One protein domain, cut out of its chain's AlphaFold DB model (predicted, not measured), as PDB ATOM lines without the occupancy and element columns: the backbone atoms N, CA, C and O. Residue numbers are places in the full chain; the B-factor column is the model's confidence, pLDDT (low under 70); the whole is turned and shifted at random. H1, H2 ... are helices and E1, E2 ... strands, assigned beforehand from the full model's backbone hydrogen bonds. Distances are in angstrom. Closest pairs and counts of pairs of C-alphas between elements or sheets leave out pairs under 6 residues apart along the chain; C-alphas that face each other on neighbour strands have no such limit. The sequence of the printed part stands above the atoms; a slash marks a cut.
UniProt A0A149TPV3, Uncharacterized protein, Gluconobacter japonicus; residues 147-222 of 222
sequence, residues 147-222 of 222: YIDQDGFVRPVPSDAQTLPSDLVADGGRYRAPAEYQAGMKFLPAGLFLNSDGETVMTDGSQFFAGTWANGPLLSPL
ATOM      1  N   TYR A 147      -4.617  -7.859 -21.515       79.62
ATOM      2  CA  TYR A 147      -4.673  -7.249 -20.191       79.62
ATOM      3  C   TYR A 147      -3.263  -7.095 -19.616       79.62
ATOM      4  O   TYR A 147      -2.316  -7.716 -20.106       79.62
ATOM      5  N   ILE A 148      -3.120  -6.265 -18.584       80.19
ATOM      6  CA  ILE A 148      -1.881  -6.160 -17.803       80.19
ATOM      7  C   ILE A 148      -2.004  -7.083 -16.589       80.19
ATOM      8  O   ILE A 148      -2.944  -6.942 -15.803       80.19
ATOM      9  N   ASP A 149      -1.089  -8.041 -16.448       79.62
ATOM     10  CA  ASP A 149      -1.058  -8.944 -15.297       79.62
ATOM     11  C   ASP A 149      -0.562  -8.250 -14.013       79.62
ATOM     12  O   ASP A 149      -0.166  -7.083 -14.014       79.62
ATOM     13  N   GLN A 150      -0.582  -8.982 -12.898       75.88
ATOM     14  CA  GLN A 150      -0.136  -8.492 -11.589       75.88
ATOM     15  C   GLN A 150       1.335  -8.037 -11.555       75.88
ATOM     16  O   GLN A 150       1.701  -7.207 -10.723       75.88
ATOM     17  N   ASP A 151       2.165  -8.563 -12.457       80.69
ATOM     18  CA  ASP A 151       3.596  -8.280 -12.556       80.69
ATOM     19  C   ASP A 151       3.889  -7.142 -13.559       80.69
ATOM     20  O   ASP A 151       5.042  -6.762 -13.768       80.69
ATOM     21  N   GLY A 152       2.848  -6.561 -14.171       79.31
ATOM     22  CA  GLY A 152       2.954  -5.463 -15.130       79.31
ATOM     23  C   GLY A 152       3.207  -5.902 -16.574       79.31
ATOM     24  O   GLY A 152       3.504  -5.058 -17.423       79.31
ATOM     25  N   PHE A 153       3.091  -7.193 -16.889       80.56
ATOM     26  CA  PHE A 153       3.255  -7.705 -18.247       80.56
ATOM     27  C   PHE A 153       1.944  -7.662 -19.029       80.56
ATOM     28  O   PHE A 153       0.886  -8.060 -18.546       80.56
ATOM     29  N   VAL A 154       2.035  -7.249 -20.295       82.31
ATOM     30  CA  VAL A 154       0.924  -7.351 -21.244       82.31
ATOM     31  C   VAL A 154       0.763  -8.812 -21.659       82.31
ATOM     32  O   VAL A 154       1.696  -9.420 -22.190       82.31
ATOM     33  N   ARG A 155      -0.424  -9.376 -21.436       82.94
ATOM     34  CA  ARG A 155      -0.764 -10.761 -21.776       82.94
ATOM     35  C   ARG A 155      -2.039 -10.836 -22.608       82.94
ATOM     36  O   ARG A 155      -2.912  -9.987 -22.442       82.94
ATOM     37  N   PRO A 156      -2.184 -11.856 -23.471       84.25
ATOM     38  CA  PRO A 156      -3.464 -12.143 -24.102       84.25
ATOM     39  C   PRO A 156      -4.500 -12.522 -23.041       84.25
ATOM     40  O   PRO A 156      -4.176 -13.225 -22.081       84.25
ATOM     41  N   VAL A 157      -5.744 -12.079 -23.231       83.31
ATOM     42  CA  VAL A 157      -6.875 -12.503 -22.394       83.31
ATOM     43  C   VAL A 157      -7.002 -14.029 -22.478       83.31
ATOM     44  O   VAL A 157      -7.089 -14.570 -23.585       83.31
ATOM     45  N   PRO A 158      -6.975 -14.743 -21.342       83.75
ATOM     46  CA  PRO A 158      -6.986 -16.195 -21.348       83.75
ATOM     47  C   PRO A 158      -8.387 -16.726 -21.695       83.75
ATOM     48  O   PRO A 158      -9.402 -16.072 -21.449       83.75
ATOM     49  N   SER A 159      -8.461 -17.917 -22.297       84.00
ATOM     50  CA  SER A 159      -9.732 -18.500 -22.762       84.00
ATOM     51  C   SER A 159     -10.697 -18.863 -21.630       84.00
ATOM     52  O   SER A 159     -11.889 -19.024 -21.870       84.00
ATOM     53  N   ASP A 160     -10.181 -19.015 -20.413       85.12
ATOM     54  CA  ASP A 160     -10.903 -19.287 -19.169       85.12
ATOM     55  C   ASP A 160     -11.155 -18.014 -18.336       85.12
ATOM     56  O   ASP A 160     -11.399 -18.096 -17.128       85.12
ATOM     57  N   ALA A 161     -11.126 -16.838 -18.979       86.56
ATOM     58  CA  ALA A 161     -11.498 -15.567 -18.368       86.56
ATOM     59  C   ALA A 161     -12.851 -15.664 -17.645       86.56
ATOM     60  O   ALA A 161     -13.853 -16.108 -18.210       86.56
ATOM     61  N   GLN A 162     -12.881 -15.210 -16.395       88.31
ATOM     62  CA  GLN A 162     -14.096 -15.175 -15.588       88.31
ATOM     63  C   GLN A 162     -14.908 -13.912 -15.872       88.31
ATOM     64  O   GLN A 162     -14.386 -12.905 -16.347       88.31
ATOM     65  N   THR A 163     -16.197 -13.933 -15.548       87.38
ATOM     66  CA  THR A 163     -17.050 -12.741 -15.586       87.38
ATOM     67  C   THR A 163     -17.218 -12.167 -14.188       87.38
ATOM     68  O   THR A 163     -17.359 -12.903 -13.209       87.38
ATOM     69  N   LEU A 164     -17.221 -10.837 -14.081       88.00
ATOM     70  CA  LEU A 164     -17.551 -10.189 -12.815       88.00
ATOM     71  C   LEU A 164     -19.018 -10.440 -12.445       88.00
ATOM     72  O   LEU A 164     -19.878 -10.431 -13.334       88.00
ATOM     73  N   PRO A 165     -19.331 -10.626 -11.148       91.00
ATOM     74  CA  PRO A 165     -20.709 -10.611 -10.683       91.00
ATOM     75  C   PRO A 165     -21.407  -9.318 -11.122       91.00
ATOM     76  O   PRO A 165     -20.876  -8.219 -10.960       91.00
ATOM     77  N   SER A 166     -22.606  -9.447 -11.688       90.19
ATOM     78  CA  SER A 166     -23.331  -8.329 -12.310       90.19
ATOM     79  C   SER A 166     -23.812  -7.264 -11.321       90.19
ATOM     80  O   SER A 166     -24.302  -6.220 -11.737       90.19
ATOM     81  N   ASP A 167     -23.751  -7.555 -10.024       92.19
ATOM     82  CA  ASP A 167     -24.131  -6.652  -8.942       92.19
ATOM     83  C   ASP A 167     -22.952  -5.837  -8.388       92.19
ATOM     84  O   ASP A 167     -23.172  -4.963  -7.552       92.19
ATOM     85  N   LEU A 168     -21.722  -6.066  -8.866       90.44
ATOM     86  CA  LEU A 168     -20.603  -5.169  -8.588       90.44
ATOM     87  C   LEU A 168     -20.800  -3.838  -9.317       90.44
ATOM     88  O   LEU A 168     -21.085  -3.794 -10.514       90.44
ATOM     89  N   VAL A 169     -20.601  -2.737  -8.596       90.12
ATOM     90  CA  VAL A 169     -20.824  -1.385  -9.118       90.12
ATOM     91  C   VAL A 169     -19.484  -0.724  -9.408       90.12
ATOM     92  O   VAL A 169     -18.629  -0.643  -8.527       90.12
ATOM     93  N   ALA A 170     -19.295  -0.234 -10.632       87.50
ATOM     94  CA  ALA A 170     -18.139   0.591 -10.968       87.50
ATOM     95  C   ALA A 170     -18.261   1.973 -10.296       87.50
ATOM     96  O   ALA A 170     -19.252   2.678 -10.484       87.50
ATOM     97  N   ASP A 171     -17.246   2.361  -9.527       85.88
ATOM     98  CA  ASP A 171     -17.112   3.661  -8.863       85.88
ATOM     99  C   ASP A 171     -15.781   4.296  -9.279       85.88
ATOM    100  O   ASP A 171     -14.744   4.113  -8.634       85.88
ATOM    101  N   GLY A 172     -15.789   4.999 -10.413       84.06
ATOM    102  CA  GLY A 172     -14.574   5.547 -11.013       84.06
ATOM    103  C   GLY A 172     -13.599   4.438 -11.416       84.06
ATOM    104  O   GLY A 172     -13.938   3.569 -12.210       84.06
ATOM    105  N   GLY A 173     -12.381   4.467 -10.873       82.44
ATOM    106  CA  GLY A 173     -11.317   3.510 -11.205       82.44
ATOM    107  C   GLY A 173     -11.365   2.170 -10.458       82.44
ATOM    108  O   GLY A 173     -10.370   1.453 -10.475       82.44
ATOM    109  N   ARG A 174     -12.460   1.837  -9.765       86.75
ATOM    110  CA  ARG A 174     -12.579   0.627  -8.929       86.75
ATOM    111  C   ARG A 174     -13.979   0.023  -8.989       86.75
ATOM    112  O   ARG A 174     -14.939   0.713  -9.327       86.75
ATOM    113  N   TYR A 175     -14.100  -1.232  -8.572       89.94
ATOM    114  CA  TYR A 175     -15.387  -1.868  -8.293       89.94
ATOM    115  C   TYR A 175     -15.713  -1.855  -6.799       89.94
ATOM    116  O   TYR A 175     -14.837  -2.057  -5.954       89.94
ATOM    117  N   ARG A 176     -16.991  -1.649  -6.477       91.31
ATOM    118  CA  ARG A 176     -17.550  -1.761  -5.129       91.31
ATOM    119  C   ARG A 176     -18.502  -2.942  -5.040       91.31
ATOM    120  O   ARG A 176     -19.335  -3.142  -5.928       91.31
ATOM    121  N   ALA A 177     -18.388  -3.696  -3.954       91.62
ATOM    122  CA  ALA A 177     -19.299  -4.787  -3.655       91.62
ATOM    123  C   ALA A 177     -20.516  -4.292  -2.848       91.62
ATOM    124  O   ALA A 177     -20.349  -3.504  -1.912       91.62
ATOM    125  N   PRO A 178     -21.732  -4.770  -3.166       92.06
ATOM    126  CA  PRO A 178     -22.920  -4.580  -2.337       92.06
ATOM    127  C   PRO A 178     -22.755  -5.073  -0.889       92.06
ATOM    128  O   PRO A 178     -21.920  -5.935  -0.593       92.06
ATOM    129  N   ALA A 179     -23.603  -4.570   0.012       90.69
ATOM    130  CA  ALA A 179     -23.572  -4.898   1.441       90.69
ATOM    131  C   ALA A 179     -23.759  -6.403   1.724       90.69
ATOM    132  O   ALA A 179     -23.311  -6.909   2.750       90.69
ATOM    133  N   GLU A 180     -24.375  -7.147   0.807       92.62
ATOM    134  CA  GLU A 180     -24.570  -8.591   0.901       92.62
ATOM    135  C   GLU A 180     -23.248  -9.375   0.910       92.62
ATOM    136  O   GLU A 180     -23.170 -10.421   1.558       92.62
ATOM    137  N   TYR A 181     -22.201  -8.877   0.240       92.00
ATOM    138  CA  TYR A 181     -20.861  -9.481   0.288       92.00
ATOM    139  C   TYR A 181     -20.168  -9.195   1.625       92.00
ATOM    140  O   TYR A 181     -19.507 -10.068   2.180       92.00
ATOM    141  N   GLN A 182     -20.383  -8.003   2.188       89.56
ATOM    142  CA  GLN A 182     -19.868  -7.616   3.508       89.56
ATOM    143  C   GLN A 182     -20.524  -8.410   4.637       89.56
ATOM    144  O   GLN A 182     -19.867  -8.823   5.588       89.56
ATOM    145  N   ALA A 183     -21.830  -8.649   4.516       88.69
ATOM    146  CA  ALA A 183     -22.609  -9.430   5.468       88.69
ATOM    147  C   ALA A 183     -22.373 -10.950   5.348       88.69
ATOM    148  O   ALA A 183     -22.987 -11.716   6.091       88.69
ATOM    149  N   GLY A 184     -21.533 -11.403   4.406       86.50
ATOM    150  CA  GLY A 184     -21.263 -12.823   4.161       86.50
ATOM    151  C   GLY A 184     -22.453 -13.600   3.585       86.50
ATOM    152  O   GLY A 184     -22.479 -14.827   3.654       86.50
ATOM    153  N   MET A 185     -23.453 -12.903   3.035       90.69
ATOM    154  CA  MET A 185     -24.614 -13.516   2.374       90.69
ATOM    155  C   MET A 185     -24.311 -13.902   0.921       90.69
ATOM    156  O   MET A 185     -24.974 -14.774   0.360       90.69
ATOM    157  N   LYS A 186     -23.307 -13.258   0.316       92.38
ATOM    158  CA  LYS A 186     -22.731 -13.596  -0.989       92.38
ATOM    159  C   LYS A 186     -21.220 -13.746  -0.874       92.38
ATOM    160  O   LYS A 186     -20.593 -13.135  -0.013       92.38
ATOM    161  N   PHE A 187     -20.645 -14.525  -1.782       91.00
ATOM    162  CA  PHE A 187     -19.206 -14.749  -1.859       91.00
ATOM    163  C   PHE A 187     -18.671 -14.248  -3.191       91.00
ATOM    164  O   PHE A 187     -19.284 -14.472  -4.236       91.00
ATOM    165  N   LEU A 188     -17.529 -13.564  -3.137       91.06
ATOM    166  CA  LEU A 188     -16.787 -13.201  -4.334       91.06
ATOM    167  C   LEU A 188     -16.210 -14.471  -4.992       91.06
ATOM    168  O   LEU A 188     -15.864 -15.421  -4.282       91.06
ATOM    169  N   PRO A 189     -16.117 -14.511  -6.333       91.31
ATOM    170  CA  PRO A 189     -15.398 -15.559  -7.048       91.31
ATOM    171  C   PRO A 189     -13.951 -15.715  -6.567       91.31
ATOM    172  O   PRO A 189     -13.364 -14.789  -6.007       91.31
ATOM    173  N   ALA A 190     -13.362 -16.884  -6.833       89.50
ATOM    174  CA  ALA A 190     -11.951 -17.126  -6.555       89.50
ATOM    175  C   ALA A 190     -11.073 -16.052  -7.214       89.50
ATOM    176  O   ALA A 190     -11.316 -15.655  -8.349       89.50
ATOM    177  N   GLY A 191     -10.073 -15.577  -6.481       86.75
ATOM    178  CA  GLY A 191      -9.185 -14.509  -6.924       86.75
ATOM    179  C   GLY A 191      -9.680 -13.091  -6.646       86.75
ATOM    180  O   GLY A 191      -8.886 -12.164  -6.739       86.75
ATOM    181  N   LEU A 192     -10.943 -12.898  -6.237       90.38
ATOM    182  CA  LEU A 192     -11.455 -11.603  -5.775       90.38
ATOM    183  C   LEU A 192     -11.628 -11.575  -4.258       90.38
ATOM    184  O   LEU A 192     -12.098 -12.531  -3.643       90.38
ATOM    185  N   PHE A 193     -11.304 -10.437  -3.653       91.00
ATOM    186  CA  PHE A 193     -11.484 -10.210  -2.222       91.00
ATOM    187  C   PHE A 193     -11.861  -8.757  -1.925       91.00
ATOM    188  O   PHE A 193     -11.705  -7.873  -2.765       91.00
ATOM    189  N   LEU A 194     -12.392  -8.510  -0.729       91.44
ATOM    190  CA  LEU A 194     -12.681  -7.156  -0.260       91.44
ATOM    191  C   LEU A 194     -11.433  -6.564   0.395       91.44
ATOM    192  O   LEU A 194     -10.770  -7.233   1.191       91.44
ATOM    193  N   ASN A 195     -11.128  -5.309   0.077       90.19
ATOM    194  CA  ASN A 195     -10.085  -4.543   0.753       90.19
ATOM    195  C   ASN A 195     -10.417  -4.358   2.249       90.19
ATOM    196  O   ASN A 195     -11.516  -4.659   2.713       90.19
ATOM    197  N   SER A 196      -9.483  -3.799   3.018       85.88
ATOM    198  CA  SER A 196      -9.649  -3.498   4.448       85.88
ATOM    199  C   SER A 196     -10.804  -2.540   4.770       85.88
ATOM    200  O   SER A 196     -11.256  -2.511   5.913       85.88
ATOM    201  N   ASP A 197     -11.294  -1.784   3.783       85.62
ATOM    202  CA  ASP A 197     -12.497  -0.952   3.892       85.62
ATOM    203  C   ASP A 197     -13.810  -1.757   3.824       85.62
ATOM    204  O   ASP A 197     -14.867  -1.218   4.133       85.62
ATOM    205  N   GLY A 198     -13.751  -3.037   3.442       84.38
ATOM    206  CA  GLY A 198     -14.903  -3.922   3.271       84.38
ATOM    207  C   GLY A 198     -15.747  -3.636   2.025       84.38
ATOM    208  O   GLY A 198     -16.668  -4.387   1.733       84.38
ATOM    209  N   GLU A 199     -15.458  -2.592   1.256       88.06
ATOM    210  CA  GLU A 199     -16.326  -2.136   0.165       88.06
ATOM    211  C   GLU A 199     -15.667  -2.291  -1.204       88.06
ATOM    212  O   GLU A 199     -16.347  -2.585  -2.189       88.06
ATOM    213  N   THR A 200     -14.353  -2.080  -1.280       90.44
ATOM    214  CA  THR A 200     -13.603  -2.095  -2.537       90.44
ATOM    215  C   THR A 200     -13.228  -3.524  -2.919       90.44
ATOM    216  O   THR A 200     -12.629  -4.247  -2.124       90.44
ATOM    217  N   VAL A 201     -13.529  -3.920  -4.156       90.69
ATOM    218  CA  VAL A 201     -13.120  -5.218  -4.708       90.69
ATOM    219  C   VAL A 201     -11.674  -5.142  -5.198       90.69
ATOM    220  O   VAL A 201     -11.313  -4.280  -5.999       90.69
ATOM    221  N   MET A 202     -10.855  -6.068  -4.718       88.25
ATOM    222  CA  MET A 202      -9.465  -6.294  -5.106       88.25
ATOM    223  C   MET A 202      -9.329  -7.664  -5.774       88.25
ATOM    224  O   MET A 202     -10.181  -8.533  -5.584       88.25
ATOM    225  N   THR A 203      -8.257  -7.855  -6.542       87.06
ATOM    226  CA  THR A 203      -7.876  -9.159  -7.107       87.06
ATOM    227  C   THR A 203      -6.505  -9.578  -6.589       87.06
ATOM    228  O   THR A 203      -5.636  -8.734  -6.360       87.06
ATOM    229  N   ASP A 204      -6.319 -10.877  -6.361       85.25
ATOM    230  CA  ASP A 204      -5.027 -11.475  -6.005       85.25
ATOM    231  C   ASP A 204      -4.189 -11.853  -7.236       85.25
ATOM    232  O   ASP A 204      -3.102 -12.403  -7.091       85.25
ATOM    233  N   GLY A 205      -4.710 -11.570  -8.438       82.12
ATOM    234  CA  GLY A 205      -4.043 -11.811  -9.711       82.12
ATOM    235  C   GLY A 205      -4.114 -13.256 -10.212       82.12
ATOM    236  O   GLY A 205      -3.660 -13.537 -11.322       82.12
ATOM    237  N   SER A 206      -4.729 -14.176  -9.461       84.31
ATOM    238  CA  SER A 206      -4.811 -15.595  -9.837       84.31
ATOM    239  C   SER A 206      -5.730 -15.877 -11.031       84.31
ATOM    240  O   SER A 206      -5.544 -16.887 -11.711       84.31
ATOM    241  N   GLN A 207      -6.706 -15.002 -11.307       85.38
ATOM    242  CA  GLN A 207      -7.652 -15.133 -12.420       85.38
ATOM    243  C   GLN A 207      -7.894 -13.791 -13.110       85.38
ATOM    244  O   GLN A 207      -7.971 -12.754 -12.458       85.38
ATOM    245  N   PHE A 208      -8.047 -13.813 -14.437       86.06
ATOM    246  CA  PHE A 208      -8.454 -12.634 -15.198       86.06
ATOM    247  C   PHE A 208      -9.982 -12.535 -15.265       86.06
ATOM    248  O   PHE A 208     -10.659 -13.510 -15.602       86.06
ATOM    249  N   PHE A 209     -10.508 -11.335 -15.013       86.75
ATOM    250  CA  PHE A 209     -11.932 -11.026 -15.117       86.75
ATOM    251  C   PHE A 209     -12.206 -10.148 -16.342       86.75
ATOM    252  O   PHE A 209     -11.698  -9.031 -16.454       86.75
ATOM    253  N   ALA A 210     -13.033 -10.643 -17.261       83.19
ATOM    254  CA  ALA A 210     -13.423  -9.931 -18.471       83.19
ATOM    255  C   ALA A 210     -14.104  -8.591 -18.137       83.19
ATOM    256  O   ALA A 210     -14.919  -8.509 -17.217       83.19
ATOM    257  N   GLY A 211     -13.789  -7.545 -18.909       74.88
ATOM    258  CA  GLY A 211     -14.279  -6.187 -18.634       74.88
ATOM    259  C   GLY A 211     -13.399  -5.383 -17.666       74.88
ATOM    260  O   GLY A 211     -13.824  -4.325 -17.210       74.88
ATOM    261  N   THR A 212     -12.177  -5.850 -17.386       77.44
ATOM    262  CA  THR A 212     -11.159  -5.122 -16.610       77.44
ATOM    263  C   THR A 212      -9.869  -4.939 -17.416       77.44
ATOM    264  O   THR A 212      -9.539  -5.788 -18.245       77.44
ATOM    265  N   TRP A 213      -9.150  -3.825 -17.219       68.69
ATOM    266  CA  TRP A 213      -7.897  -3.546 -17.952       68.69
ATOM    267  C   TRP A 213      -6.637  -4.046 -17.232       68.69
ATOM    268  O   TRP A 213      -5.599  -4.253 -17.865       68.69
ATOM    269  N   ALA A 214      -6.722  -4.259 -15.917       66.12
ATOM    270  CA  ALA A 214      -5.610  -4.707 -15.089       66.12
ATOM    271  C   ALA A 214      -6.042  -5.810 -14.127       66.12
ATOM    272  O   ALA A 214      -7.052  -5.691 -13.434       66.12
ATOM    273  N   ASN A 215      -5.198  -6.833 -14.037       65.38
ATOM    274  CA  ASN A 215      -5.242  -7.853 -12.998       65.38
ATOM    275  C   ASN A 215      -4.201  -7.547 -11.903       65.38
ATOM    276  O   ASN A 215      -3.446  -8.419 -11.483       65.38
ATOM    277  N   GLY A 216      -4.096  -6.270 -11.524       66.12
ATOM    278  CA  GLY A 216      -3.264  -5.792 -10.417       66.12
ATOM    279  C   GLY A 216      -4.067  -5.684  -9.114       66.12
ATOM    280  O   GLY A 216      -5.259  -5.958  -9.115       66.12
ATOM    281  N   PRO A 217      -3.479  -5.222  -7.995       63.56
ATOM    282  CA  PRO A 217      -4.143  -5.241  -6.684       63.56
ATOM    283  C   PRO A 217      -5.476  -4.473  -6.634       63.56
ATOM    284  O   PRO A 217      -6.333  -4.781  -5.808       63.56
ATOM    285  N   LEU A 218      -5.674  -3.487  -7.513       69.56
ATOM    286  CA  LEU A 218      -6.959  -2.823  -7.703       69.56
ATOM    287  C   LEU A 218      -7.621  -3.353  -8.975       69.56
ATOM    288  O   LEU A 218      -7.068  -3.219 -10.067       69.56
ATOM    289  N   LEU A 219      -8.826  -3.900  -8.828       75.69
ATOM    290  CA  LEU A 219      -9.636  -4.302  -9.965       75.69
ATOM    291  C   LEU A 219     -10.303  -3.060 -10.568       75.69
ATOM    292  O   LEU A 219     -11.164  -2.438  -9.937       75.69
ATOM    293  N   SER A 220      -9.910  -2.702 -11.789       74.88
ATOM    294  CA  SER A 220     -10.372  -1.477 -12.441       74.88
ATOM    295  C   SER A 220     -11.215  -1.769 -13.692       74.88
ATOM    296  O   SER A 220     -10.806  -2.593 -14.516       74.88
ATOM    297  N   PRO A 221     -12.379  -1.103 -13.852       68.06
ATOM    298  CA  PRO A 221     -13.231  -1.256 -15.032       68.06
ATOM    299  C   PRO A 221     -12.496  -0.801 -16.296       68.06
ATOM    300  O   PRO A 221     -11.753   0.181 -16.235       68.06
ATOM    301  N   LEU A 222     -12.700  -1.534 -17.400       67.62
ATOM    302  CA  LEU A 222     -12.250  -1.171 -18.755       67.62
ATOM    303  C   LEU A 222     -12.773   0.206 -19.197       67.62
ATOM    304  O   LEU A 222     -13.947   0.522 -18.896       67.62
TER     305      LEU A 222
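AT A GLANCE: This is residues 147 to 222 of the 222 residues of an uncharacterized protein of Gluconobacter japonicus (UniProt A0A149TPV3). Little regular structure: an elongated, loop-rich body has strands E3, E5 and E7 together in its middle, E1 at one end and the short helix H1 at the other. Two antiparallel hairpins, E2 with E3 and E4 with E5, supply two of these strands. The 76 printed residues run E1 E2 E3 H1 E4 E5 E6 E7, mostly strand, with only 26 in named elements; the whole is compact, radius of gyration of the C-alphas 11.8 A, spanning 35 by 22 by 17 A.

HOW THE PARTS SIT: Start at E1, residues 154 to 156, which pairs with no named strand. In the hairpin of E2, residues 169 to 171, and E3, residues 174 to 176, find N 171 and O 174 2.8 A apart, within hydrogen-bond range. H1, residues 179 to 182, is too short for an O i to N i+4 pair. In the hairpin of E4, residues 192 to 194, and E5, residues 201 to 203, N 202 and O 193 are 2.8 A apart. E6, residues 212 to 215, and E7, residues 219 to 221, meet only at a point. The closest C-alphas of E3 and E7, Arg 174 and Ser 220, are 4.7 A apart.

IN THESE COORDINATES: Find C-alpha 154 at (0.924, -7.351, -21.244), where E1 begins; E7 ends at C-alpha 221, (-13.231, -1.256, -15.032). E6 is 7.5 A long.

THE WHOLE: The printed part has no cut. The E1 to E2 link is long. Residues 213 to 218 and 221 to 222 have pLDDT under 70.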